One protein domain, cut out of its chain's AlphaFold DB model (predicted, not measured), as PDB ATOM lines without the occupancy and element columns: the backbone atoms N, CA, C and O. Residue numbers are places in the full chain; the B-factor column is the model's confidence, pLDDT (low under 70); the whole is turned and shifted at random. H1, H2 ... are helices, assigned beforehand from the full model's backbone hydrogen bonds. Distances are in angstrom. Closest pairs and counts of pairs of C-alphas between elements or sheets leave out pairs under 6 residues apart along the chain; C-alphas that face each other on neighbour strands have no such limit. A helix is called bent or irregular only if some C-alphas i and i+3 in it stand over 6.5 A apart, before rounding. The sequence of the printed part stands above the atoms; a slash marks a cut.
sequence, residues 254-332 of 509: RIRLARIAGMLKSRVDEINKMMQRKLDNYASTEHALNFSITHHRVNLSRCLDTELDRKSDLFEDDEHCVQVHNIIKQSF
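Overview. This is residues 254 to 332 of the 509 residues of an uncharacterized protein of Macrostomum lignano (UniProt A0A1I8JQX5). A bent helix, H1, runs along an elongated, only just compact body, close to loose; short H2 and H3 fold back beside its arm H1b, and H4 comes close to its arm H1a. The printed part has 79 residues with four named helices, H1 to H4 in order, and no named strand: all helix, radius of gyration of the C-alphas 13.5 A, spans 45 by 24 by 18 A.

Arrangement. H1, residues 254 to 276, assigned as one helix by its hydrogen bonds, is bent: C-alphas 263 and 266 are 6.9 A apart, and arms H1a, 254 to 263, and H1b, 266 to 276, stand at 58 degrees, a steep tilt. H1b only just touches H3, residues 288 to 295, with 3 pairs of C-alphas within 8 A, the closest Val 268 and Ile 293, 7.0 A. H4, residues 318 to 331, is close but not clearly touching H1a; their closest C-alphas, Leu 257 and His 325, are 7.1 A apart. H2, residues 282 to 286, is near H1b and only just irregular, C-alphas 283 and 286 being 6.8 A apart. Each O i to N i+4 pair is within hydrogen-bond range in H1a, H1b, H3 and H4; H2 has 0 of 1, and 0 of 2 O i to N i+3.

Along the chain. H1a, 14.2 A long, begins at C-alpha 254 (16.969, 106.343, 102.752); H1b is 15.4 A long, H2 9.0 A and H3 10.2 A. H4, 20.1 A long, ends at C-alpha 331 (20.903, 89.212, 97.820).

Size, cuts and confidence. The farthest C-alphas, Asp 280 and Lys 311, are 45.3 A apart. The printed part has no cut; the link from H3 to H4, 22 residues, is long. pLDDT is under 70 at residue 275 and residues 277 to 288.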
ATOM      1  N   ARG A 254      16.150 106.443 101.533       84.69
ATOM      2  CA  ARG A 254      16.969 106.343 102.752       84.69
ATOM      3  C   ARG A 254      16.148 105.965 103.987       84.69
ATOM      4  O   ARG A 254      16.529 105.048 104.704       84.69
ATOM      5  N   ILE A 255      14.959 106.551 104.162       84.69
ATOM      6  CA  ILE A 255      14.008 106.158 105.221       84.69
ATOM      7  C   ILE A 255      13.600 104.683 105.071       84.69
ATOM      8  O   ILE A 255      13.529 103.932 106.044       84.69
ATOM      9  N   ARG A 256      13.317 104.235 103.841       85.06
ATOM     10  CA  ARG A 256      12.961 102.834 103.575       85.06
ATOM     11  C   ARG A 256      14.123 101.896 103.876       85.06
ATOM     12  O   ARG A 256      13.886 100.846 104.469       85.06
ATOM     13  N   LEU A 257      15.348 102.272 103.509       86.00
ATOM     14  CA  LEU A 257      16.539 101.504 103.853       86.00
ATOM     15  C   LEU A 257      16.724 101.412 105.367       86.00
ATOM     16  O   LEU A 257      16.924 100.309 105.862       86.00
ATOM     17  N   ALA A 258      16.597 102.521 106.096       85.75
ATOM     18  CA  ALA A 258      16.729 102.548 107.551       85.75
ATOM     19  C   ALA A 258      15.716 101.617 108.237       85.75
ATOM     20  O   ALA A 258      16.072 100.845 109.130       85.75
ATOM     21  N   ARG A 259      14.478 101.571 107.728       86.50
ATOM     22  CA  ARG A 259      13.461 100.612 108.181       86.50
ATOM     23  C   ARG A 259      13.835  99.163 107.861       86.50
ATOM     24  O   ARG A 259      13.648  98.289 108.706       86.50
ATOM     25  N   ILE A 260      14.339  98.886 106.657       86.12
ATOM     26  CA  ILE A 260      14.803  97.542 106.266       86.12
ATOM     27  C   ILE A 260      15.966  97.104 107.163       86.12
ATOM     28  O   ILE A 260      15.938  96.002 107.710       86.12
ATOM     29  N   ALA A 261      16.936  97.987 107.382       86.12
ATOM     30  CA  ALA A 261      18.053  97.779 108.289       86.12
ATOM     31  C   ALA A 261      17.576  97.530 109.727       86.12
ATOM     32  O   ALA A 261      18.050  96.601 110.374       86.12
ATOM     33  N   GLY A 262      16.576  98.278 110.201       84.62
ATOM     34  CA  GLY A 262      15.941  98.066 111.502       84.62
ATOM     35  C   GLY A 262      15.289  96.687 111.639       84.62
ATOM     36  O   GLY A 262      15.462  96.033 112.668       84.62
ATOM     37  N   MET A 263      14.606  96.198 110.595       83.88
ATOM     38  CA  MET A 263      14.041  94.839 110.577       83.88
ATOM     39  C   MET A 263      15.129  93.755 110.633       83.88
ATOM     40  O   MET A 263      14.925  92.713 111.251       83.88
ATOM     41  N   LEU A 264      16.285  93.998 110.010       85.06
ATOM     42  CA  LEU A 264      17.406  93.054 109.969       85.06
ATOM     43  C   LEU A 264      18.284  93.106 111.227       85.06
ATOM     44  O   LEU A 264      18.877  92.090 111.590       85.06
ATOM     45  N   LYS A 265      18.346  94.253 111.916       86.38
ATOM     46  CA  LYS A 265      19.256  94.513 113.043       86.38
ATOM     47  C   LYS A 265      19.196  93.429 114.109       86.38
ATOM     48  O   LYS A 265      20.226  92.870 114.463       86.38
ATOM     49  N   SER A 266      17.990  93.087 114.574       83.44
ATOM     50  CA  SER A 266      17.818  92.084 115.633       83.44
ATOM     51  C   SER A 266      18.422  90.733 115.250       83.44
ATOM     52  O   SER A 266      18.960  90.045 116.114       83.44
ATOM     53  N   ARG A 267      18.343  90.356 113.968       82.00
ATOM     54  CA  ARG A 267      18.865  89.078 113.479       82.00
ATOM     55  C   ARG A 267      20.372  89.131 113.252       82.00
ATOM     56  O   ARG A 267      21.067  88.182 113.593       82.00
ATOM     57  N   VAL A 268      20.881  90.246 112.735       84.12
ATOM     58  CA  VAL A 268      22.326  90.475 112.584       84.12
ATOM     59  C   VAL A 268      23.027  90.488 113.942       84.12
ATOM     60  O   VAL A 268      24.054  89.835 114.097       84.12
ATOM     61  N   ASP A 269      22.456  91.149 114.949       83.75
ATOM     62  CA  ASP A 269      23.012  91.187 116.306       83.75
ATOM     63  C   ASP A 269      23.022  89.798 116.957       83.75
ATOM     64  O   ASP A 269      23.972  89.442 117.655       83.75
ATOM     65  N   GLU A 270      21.984  88.994 116.723       82.06
ATOM     66  CA  GLU A 270      21.913  87.605 117.182       82.06
ATOM     67  C   GLU A 270      23.007  86.747 116.530       82.06
ATOM     68  O   GLU A 270      23.744  86.054 117.232       82.06
ATOM     69  N   ILE A 271      23.187  86.860 115.212       78.12
ATOM     70  CA  ILE A 271      24.242  86.165 114.461       78.12
ATOM     71  C   ILE A 271      25.635  86.600 114.923       78.12
ATOM     72  O   ILE A 271      26.497  85.756 115.160       78.12
ATOM     73  N   ASN A 272      25.863  87.900 115.104       79.31
ATOM     74  CA  ASN A 272      27.146  88.423 115.569       79.31
ATOM     75  C   ASN A 272      27.469  87.946 116.990       79.31
ATOM     76  O   ASN A 272      28.607  87.569 117.262       79.31
ATOM     77  N   LYS A 273      26.470  87.884 117.880       81.25
ATOM     78  CA  LYS A 273      26.623  87.297 119.220       81.25
ATOM     79  C   LYS A 273      26.937  85.804 119.157       81.25
ATOM     80  O   LYS A 273      27.760  85.341 119.942       81.25
ATOM     81  N   MET A 274      26.313  85.059 118.244       73.75
ATOM     82  CA  MET A 274      26.630  83.644 118.024       73.75
ATOM     83  C   MET A 274      28.064  83.466 117.507       73.75
ATOM     84  O   MET A 274      28.801  82.662 118.069       73.75
ATOM     85  N   MET A 275      28.503  84.279 116.538       69.12
ATOM     86  CA  MET A 275      29.887  84.265 116.041       69.12
ATOM     87  C   MET A 275      30.910  84.616 117.132       69.12
ATOM     88  O   MET A 275      31.949  83.969 117.238       69.12
ATOM     89  N   GLN A 276      30.630  85.620 117.966       70.50
ATOM     90  CA  GLN A 276      31.535  86.041 119.043       70.50
ATOM     91  C   GLN A 276      31.668  85.007 120.161       70.50
ATOM     92  O   GLN A 276      32.703  84.960 120.824       70.50
ATOM     93  N   ARG A 277      30.651  84.167 120.377       67.62
ATOM     94  CA  ARG A 277      30.663  83.160 121.443       67.62
ATOM     95  C   ARG A 277      31.607  81.984 121.193       67.62
ATOM     96  O   ARG A 277      31.684  81.139 122.076       67.62
ATOM     97  N   LYS A 278      32.350  81.939 120.073       53.97
ATOM     98  CA  LYS A 278      33.342  80.878 119.791       53.97
ATOM     99  C   LYS A 278      32.777  79.471 120.068       53.97
ATOM    100  O   LYS A 278      33.469  78.612 120.600       53.97
ATOM    101  N   LEU A 279      31.500  79.248 119.760       51.00
ATOM    102  CA  LEU A 279      30.968  77.895 119.711       51.00
ATOM    103  C   LEU A 279      31.085  77.453 118.263       51.00
ATOM    104  O   LEU A 279      30.396  77.988 117.399       51.00
ATOM    105  N   ASP A 280      31.959  76.480 118.034       46.12
ATOM    106  CA  ASP A 280      32.244  75.820 116.756       46.12
ATOM    107  C   ASP A 280      31.017  75.134 116.111       46.12
ATOM    108  O   ASP A 280      31.115  74.510 115.058       46.12
ATOM    109  N   ASN A 281      29.828  75.322 116.686       51.06
ATOM    110  CA  ASN A 281      28.560  74.865 116.151       51.06
ATOM    111  C   ASN A 281      28.009  75.915 115.182       51.06
ATOM    112  O   ASN A 281      27.120  76.718 115.482       51.06
ATOM    113  N   TYR A 282      28.558  75.862 113.971       48.66
ATOM    114  CA  TYR A 282      28.101  76.518 112.742       48.66
ATOM    115  C   TYR A 282      26.680  76.053 112.305       48.66
ATOM    116  O   TYR A 282      26.246  76.340 111.197       48.66
ATOM    117  N   ALA A 283      25.918  75.390 113.191       44.22
ATOM    118  CA  ALA A 283      24.526  74.936 113.048       44.22
ATOM    119  C   ALA A 283      23.549  75.991 112.534       44.22
ATOM    120  O   ALA A 283      22.551  75.698 111.885       44.22
ATOM    121  N   SER A 284      23.771  77.252 112.907       49.09
ATOM    122  CA  SER A 284      22.749  78.287 112.756       49.09
ATOM    123  C   SER A 284      22.682  78.870 111.336       49.09
ATOM    124  O   SER A 284      21.867  79.768 111.094       49.09
ATOM    125  N   THR A 285      23.506  78.417 110.387       52.19
ATOM    126  CA  THR A 285      23.506  78.916 109.000       52.19
ATOM    127  C   THR A 285      22.566  78.172 108.053       52.19
ATOM    128  O   THR A 285      22.580  78.474 106.866       52.19
ATOM    129  N   GLU A 286      21.709  77.264 108.532       55.28
ATOM    130  CA  GLU A 286      20.728  76.581 107.665       55.28
ATOM    131  C   GLU A 286      19.686  77.531 107.054       55.28
ATOM    132  O   GLU A 286      19.075  77.248 106.027       55.28
ATOM    133  N   HIS A 287      19.505  78.717 107.638       64.94
ATOM    134  CA  HIS A 287      18.701  79.756 107.014       64.94
ATOM    135  C   HIS A 287      19.523  80.526 105.976       64.94
ATOM    136  O   HIS A 287      20.486  81.208 106.331       64.94
ATOM    137  N   ALA A 288      19.065  80.533 104.719       69.06
ATOM    138  CA  ALA A 288      19.653  81.317 103.624       69.06
ATOM    139  C   ALA A 288      19.884  82.796 103.994       69.06
ATOM    140  O   ALA A 288      20.883  83.399 103.604       69.06
ATOM    141  N   LEU A 289      18.996  83.365 104.820       73.94
ATOM    142  CA  LEU A 289      19.154  84.708 105.378       73.94
ATOM    143  C   LEU A 289      20.410  84.831 106.252       73.94
ATOM    144  O   LEU A 289      21.183  85.773 106.091       73.94
ATOM    145  N   ASN A 290      20.622  83.881 107.164       76.50
ATOM    146  CA  ASN A 290      21.775  83.880 108.058       76.50
ATOM    147  C   ASN A 290      23.070  83.705 107.254       76.50
ATOM    148  O   ASN A 290      24.029  84.429 107.499       76.50
ATOM    149  N   PHE A 291      23.069  82.815 106.256       75.62
ATOM    150  CA  PHE A 291      24.198  82.633 105.342       75.62
ATOM    151  C   PHE A 291      24.527  83.910 104.560       75.62
ATOM    152  O   PHE A 291      25.682  84.314 104.486       75.62
ATOM    153  N   SER A 292      23.524  84.587 103.998       75.31
ATOM    154  CA  SER A 292      23.760  85.808 103.226       75.31
ATOM    155  C   SER A 292      24.297  86.948 104.108       75.31
ATOM    156  O   SER A 292      25.231  87.653 103.724       75.31
ATOM    157  N   ILE A 293      23.785  87.075 105.338       77.75
ATOM    158  CA  ILE A 293      24.272  88.047 106.330       77.75
ATOM    159  C   ILE A 293      25.738  87.786 106.701       77.75
ATOM    160  O   ILE A 293      26.533  88.729 106.732       77.75
ATOM    161  N   THR A 294      26.111  86.533 106.983       75.25
ATOM    162  CA  THR A 294      27.488  86.176 107.360       75.25
ATOM    163  C   THR A 294      28.444  86.286 106.178       75.25
ATOM    164  O   THR A 294      29.546  86.815 106.336       75.25
ATOM    165  N   HIS A 295      28.016  85.859 104.988       78.00
ATOM    166  CA  HIS A 295      28.810  85.909 103.763       78.00
ATOM    167  C   HIS A 295      29.181  87.346 103.382       78.00
ATOM    168  O   HIS A 295      30.346  87.631 103.107       78.00
ATOM    169  N   HIS A 296      28.213  88.264 103.431       74.50
ATOM    170  CA  HIS A 296      28.436  89.674 103.106       74.50
ATOM    171  C   HIS A 296      28.908  90.521 104.295       74.50
ATOM    172  O   HIS A 296      29.141  91.715 104.117       74.50
ATOM    173  N   ARG A 297      29.054  89.933 105.494       75.88
ATOM    174  CA  ARG A 297      29.433  90.627 106.742       75.88
ATOM    175  C   ARG A 297      28.653  91.929 106.940       75.88
ATOM    176  O   ARG A 297      29.231  92.987 107.183       75.88
ATOM    177  N   VAL A 298      27.330  91.851 106.795       76.12
ATOM    178  CA  VAL A 298      26.469  93.040 106.796       76.12
ATOM    179  C   VAL A 298      26.541  93.729 108.155       76.12
ATOM    180  O   VAL A 298      26.065  93.198 109.157       76.12
ATOM    181  N   ASN A 299      27.112  94.933 108.190       80.38
ATOM    182  CA  ASN A 299      27.127  95.768 109.382       80.38
ATOM    183  C   ASN A 299      26.035  96.835 109.271       80.38
ATOM    184  O   ASN A 299      26.122  97.738 108.445       80.38
ATOM    185  N   LEU A 300      25.011  96.731 110.114       81.69
ATOM    186  CA  LEU A 300      23.850  97.625 110.094       81.69
ATOM    187  C   LEU A 300      23.959  98.790 111.083       81.69
ATOM    188  O   LEU A 300      23.048  99.607 111.122       81.69
ATOM    189  N   SER A 301      25.022  98.869 111.891       73.94
ATOM    190  CA  SER A 301      25.104  99.801 113.030       73.94
ATOM    191  C   SER A 301      24.878 101.273 112.664       73.94
ATOM    192  O   SER A 301      24.195 101.955 113.419       73.94
ATOM    193  N   ARG A 302      25.360 101.714 111.495       78.62
ATOM    194  CA  ARG A 302      25.332 103.118 111.035       78.62
ATOM    195  C   ARG A 302      24.205 103.485 110.064       78.62
ATOM    196  O   ARG A 302      24.133 104.602 109.579       78.62
ATOM    197  N   CYS A 303      23.321 102.539 109.741       81.56
ATOM    198  CA  CYS A 303      22.258 102.739 108.740       81.56
ATOM    199  C   CYS A 303      20.864 102.532 109.331       81.56
ATOM    200  O   CYS A 303      19.969 102.004 108.673       81.56
ATOM    201  N   LEU A 304      20.695 102.885 110.605       82.06
ATOM    202  CA  LEU A 304      19.456 102.709 111.359       82.06
ATOM    203  C   LEU A 304      18.628 103.989 111.382       82.06
ATOM    204  O   LEU A 304      19.150 105.087 111.226       82.06
ATOM    205  N   ASP A 305      17.339 103.845 111.696       78.25
ATOM    206  CA  ASP A 305      16.415 104.976 111.874       78.25
ATOM    207  C   ASP A 305      16.894 105.997 112.928       78.25
ATOM    208  O   ASP A 305      16.437 107.136 112.921       78.25
ATOM    209  N   THR A 306      17.777 105.592 113.848       76.25
ATOM    210  CA  THR A 306      18.358 106.453 114.889       76.25
ATOM    211  C   THR A 306      19.464 107.370 114.377       76.25
ATOM    212  O   THR A 306      19.691 108.403 114.993       76.25
ATOM    213  N   GLU A 307      20.134 107.002 113.283       75.38
ATOM    214  CA  GLU A 307      21.237 107.774 112.684       75.38
ATOM    215  C   GLU A 307      20.811 108.519 111.412       75.38
ATOM    216  O   GLU A 307      21.616 109.164 110.747       75.38
ATOM    217  N   LEU A 308      19.525 108.431 111.063       79.88
ATOM    218  CA  LEU A 308      18.945 109.188 109.968       79.88
ATOM    219  C   LEU A 308      18.480 110.556 110.475       79.88
ATOM    220  O   LEU A 308      17.545 110.639 111.282       79.88
ATOM    221  N   ASP A 309      19.052 111.636 109.943       78.25
ATOM    222  CA  ASP A 309      18.505 112.968 110.179       78.25
ATOM    223  C   ASP A 309      17.209 113.141 109.379       78.25
ATOM    224  O   ASP A 309      17.198 113.352 108.166       78.25
ATOM    225  N   ARG A 310      16.079 113.082 110.088       74.06
ATOM    226  CA  ARG A 310      14.735 113.218 109.507       74.06
ATOM    227  C   ARG A 310      14.477 114.573 108.850       74.06
ATOM    228  O   ARG A 310      13.495 114.694 108.122       74.06
ATOM    229  N   LYS A 311      15.275 115.605 109.147       76.31
ATOM    230  CA  LYS A 311      15.114 116.930 108.533       76.31
ATOM    231  C   LYS A 311      15.819 117.028 107.186       76.31
ATOM    232  O   LYS A 311      15.317 117.722 106.306       76.31
ATOM    233  N   SER A 312      16.955 116.355 107.033       74.25
ATOM    234  CA  SER A 312      17.792 116.423 105.834       74.25
ATOM    235  C   SER A 312      17.740 115.160 104.968       74.25
ATOM    236  O   SER A 312      18.282 115.163 103.864       74.25
ATOM    237  N   ASP A 313      17.052 114.103 105.424       74.88
ATOM    238  CA  ASP A 313      16.981 112.791 104.769       74.88
ATOM    239  C   ASP A 313      18.385 112.247 104.431       74.88
ATOM    240  O   ASP A 313      18.565 111.594 103.408       74.88
ATOM    241  N   LEU A 314      19.398 112.531 105.253       77.44
ATOM    242  CA  LEU A 314      20.797 112.127 105.064       77.44
ATOM    243  C   LEU A 314      21.263 111.274 106.248       77.44
ATOM    244  O   LEU A 314      20.829 111.490 107.383       77.44
ATOM    245  N   PHE A 315      22.131 110.297 105.979       77.06
ATOM    246  CA  PHE A 315      22.877 109.603 107.027       77.06
ATOM    247  C   PHE A 315      24.204 110.327 107.271       77.06
ATOM    248  O   PHE A 315      24.744 110.959 106.362       77.06
ATOM    249  N   GLU A 316      24.754 110.207 108.481       72.50
ATOM    250  CA  GLU A 316      26.103 110.715 108.780       72.50
ATOM    251  C   GLU A 316      27.192 109.965 107.984       72.50
ATOM    252  O   GLU A 316      28.202 110.560 107.612       72.50
ATOM    253  N   ASP A 317      26.962 108.683 107.667       75.38
ATOM    254  CA  ASP A 317      27.872 107.808 106.912       75.38
ATOM    255  C   ASP A 317      27.174 107.212 105.672       75.38
ATOM    256  O   ASP A 317      26.782 106.041 105.614       75.38
ATOM    257  N   ASP A 318      26.968 108.064 104.664       77.81
ATOM    258  CA  ASP A 318      26.260 107.709 103.429       77.81
ATOM    259  C   ASP A 318      26.989 106.609 102.623       77.81
ATOM    260  O   ASP A 318      26.335 105.777 101.990       77.81
ATOM    261  N   GLU A 319      28.327 106.548 102.665       82.06
ATOM    262  CA  GLU A 319      29.116 105.546 101.929       82.06
ATOM    263  C   GLU A 319      28.855 104.130 102.457       82.06
ATOM    264  O   GLU A 319      28.580 103.204 101.682       82.06
ATOM    265  N   HIS A 320      28.847 103.965 103.783       82.94
ATOM    266  CA  HIS A 320      28.532 102.691 104.425       82.94
ATOM    267  C   HIS A 320      27.104 102.232 104.095       82.94
ATOM    268  O   HIS A 320      26.863 101.060 103.784       82.94
ATOM    269  N   CYS A 321      26.146 103.161 104.052       84.50
ATOM    270  CA  CYS A 321      24.764 102.836 103.707       84.50
ATOM    271  C   CYS A 321      24.561 102.505 102.225       84.50
ATOM    272  O   CYS A 321      23.714 101.662 101.911       84.50
ATOM    273  N   VAL A 322      25.371 103.052 101.312       84.94
ATOM    274  CA  VAL A 322      25.416 102.614  99.902       84.94
ATOM    275  C   VAL A 322      25.876 101.160  99.790       84.94
ATOM    276  O   VAL A 322      25.288 100.393  99.021       84.94
ATOM    277  N   GLN A 323      26.875 100.740 100.568       83.69
ATOM    278  CA  GLN A 323      27.347  99.352 100.558       83.69
ATOM    279  C   GLN A 323      26.265  98.385 101.058       83.69
ATOM    280  O   GLN A 323      25.952  97.403 100.379       83.69
ATOM    281  N   VAL A 324      25.623  98.701 102.188       84.69
ATOM    282  CA  VAL A 324      24.503  97.913 102.736       84.69
ATOM    283  C   VAL A 324      23.349  97.828 101.735       84.69
ATOM    284  O   VAL A 324      22.794  96.752 101.508       84.69
ATOM    285  N   HIS A 325      23.017  98.940 101.083       87.25
ATOM    286  CA  HIS A 325      21.981  98.985 100.056       87.25
ATOM    287  C   HIS A 325      22.287  98.078  98.860       87.25
ATOM    288  O   HIS A 325      21.408  97.353  98.392       87.25
ATOM    289  N   ASN A 326      23.534  98.077  98.384       85.94
ATOM    290  CA  ASN A 326      23.960  97.219  97.282       85.94
ATOM    291  C   ASN A 326      23.885  95.733  97.646       85.94
ATOM    292  O   ASN A 326      23.426  94.942  96.824       85.94
ATOM    293  N   ILE A 327      24.249  95.365  98.878       84.00
ATOM    294  CA  ILE A 327      24.112  93.988  99.369       84.00
ATOM    295  C   ILE A 327      22.637  93.579  99.406       84.00
ATOM    296  O   ILE A 327      22.274  92.523  98.890       84.00
ATOM    297  N   ILE A 328      21.759  94.429  99.951       85.12
ATOM    298  CA  ILE A 328      20.320  94.134 100.010       85.12
ATOM    299  C   ILE A 328      19.755  93.943  98.597       85.12
ATOM    300  O   ILE A 328      19.032  92.988  98.336       85.12
ATOM    301  N   LYS A 329      20.139  94.813  97.664       85.69
ATOM    302  CA  LYS A 329      19.707  94.771  96.264       85.69
ATOM    303  C   LYS A 329      20.171  93.530  95.500       85.69
ATOM    304  O   LYS A 329      19.486  93.118  94.571       85.69
ATOM    305  N   GLN A 330      21.330  92.970  95.839       83.81
ATOM    306  CA  GLN A 330      21.871  91.786  95.165       83.81
ATOM    307  C   GLN A 330      21.363  90.477  95.772       83.81
ATOM    308  O   GLN A 330      21.197  89.504  95.041       83.81
ATOM    309  N   SER A 331      21.104  90.462  97.081       82.50
ATOM    310  CA  SER A 331      20.903  89.212  97.820       82.50
ATOM    311  C   SER A 331      19.474  88.994  98.316       82.50
ATOM    312  O   SER A 331      19.143  87.880  98.716       82.50
ATOM    313  N   PHE A 332      18.609  90.015  98.301       82.19
ATOM    314  CA  PHE A 332      17.259  89.920  98.861       82.19
ATOM    315  C   PHE A 332      16.168  90.061  97.796       82.19
ATOM    316  O   PHE A 332      16.244  90.892  96.894       82.19
TER     317      PHE A 332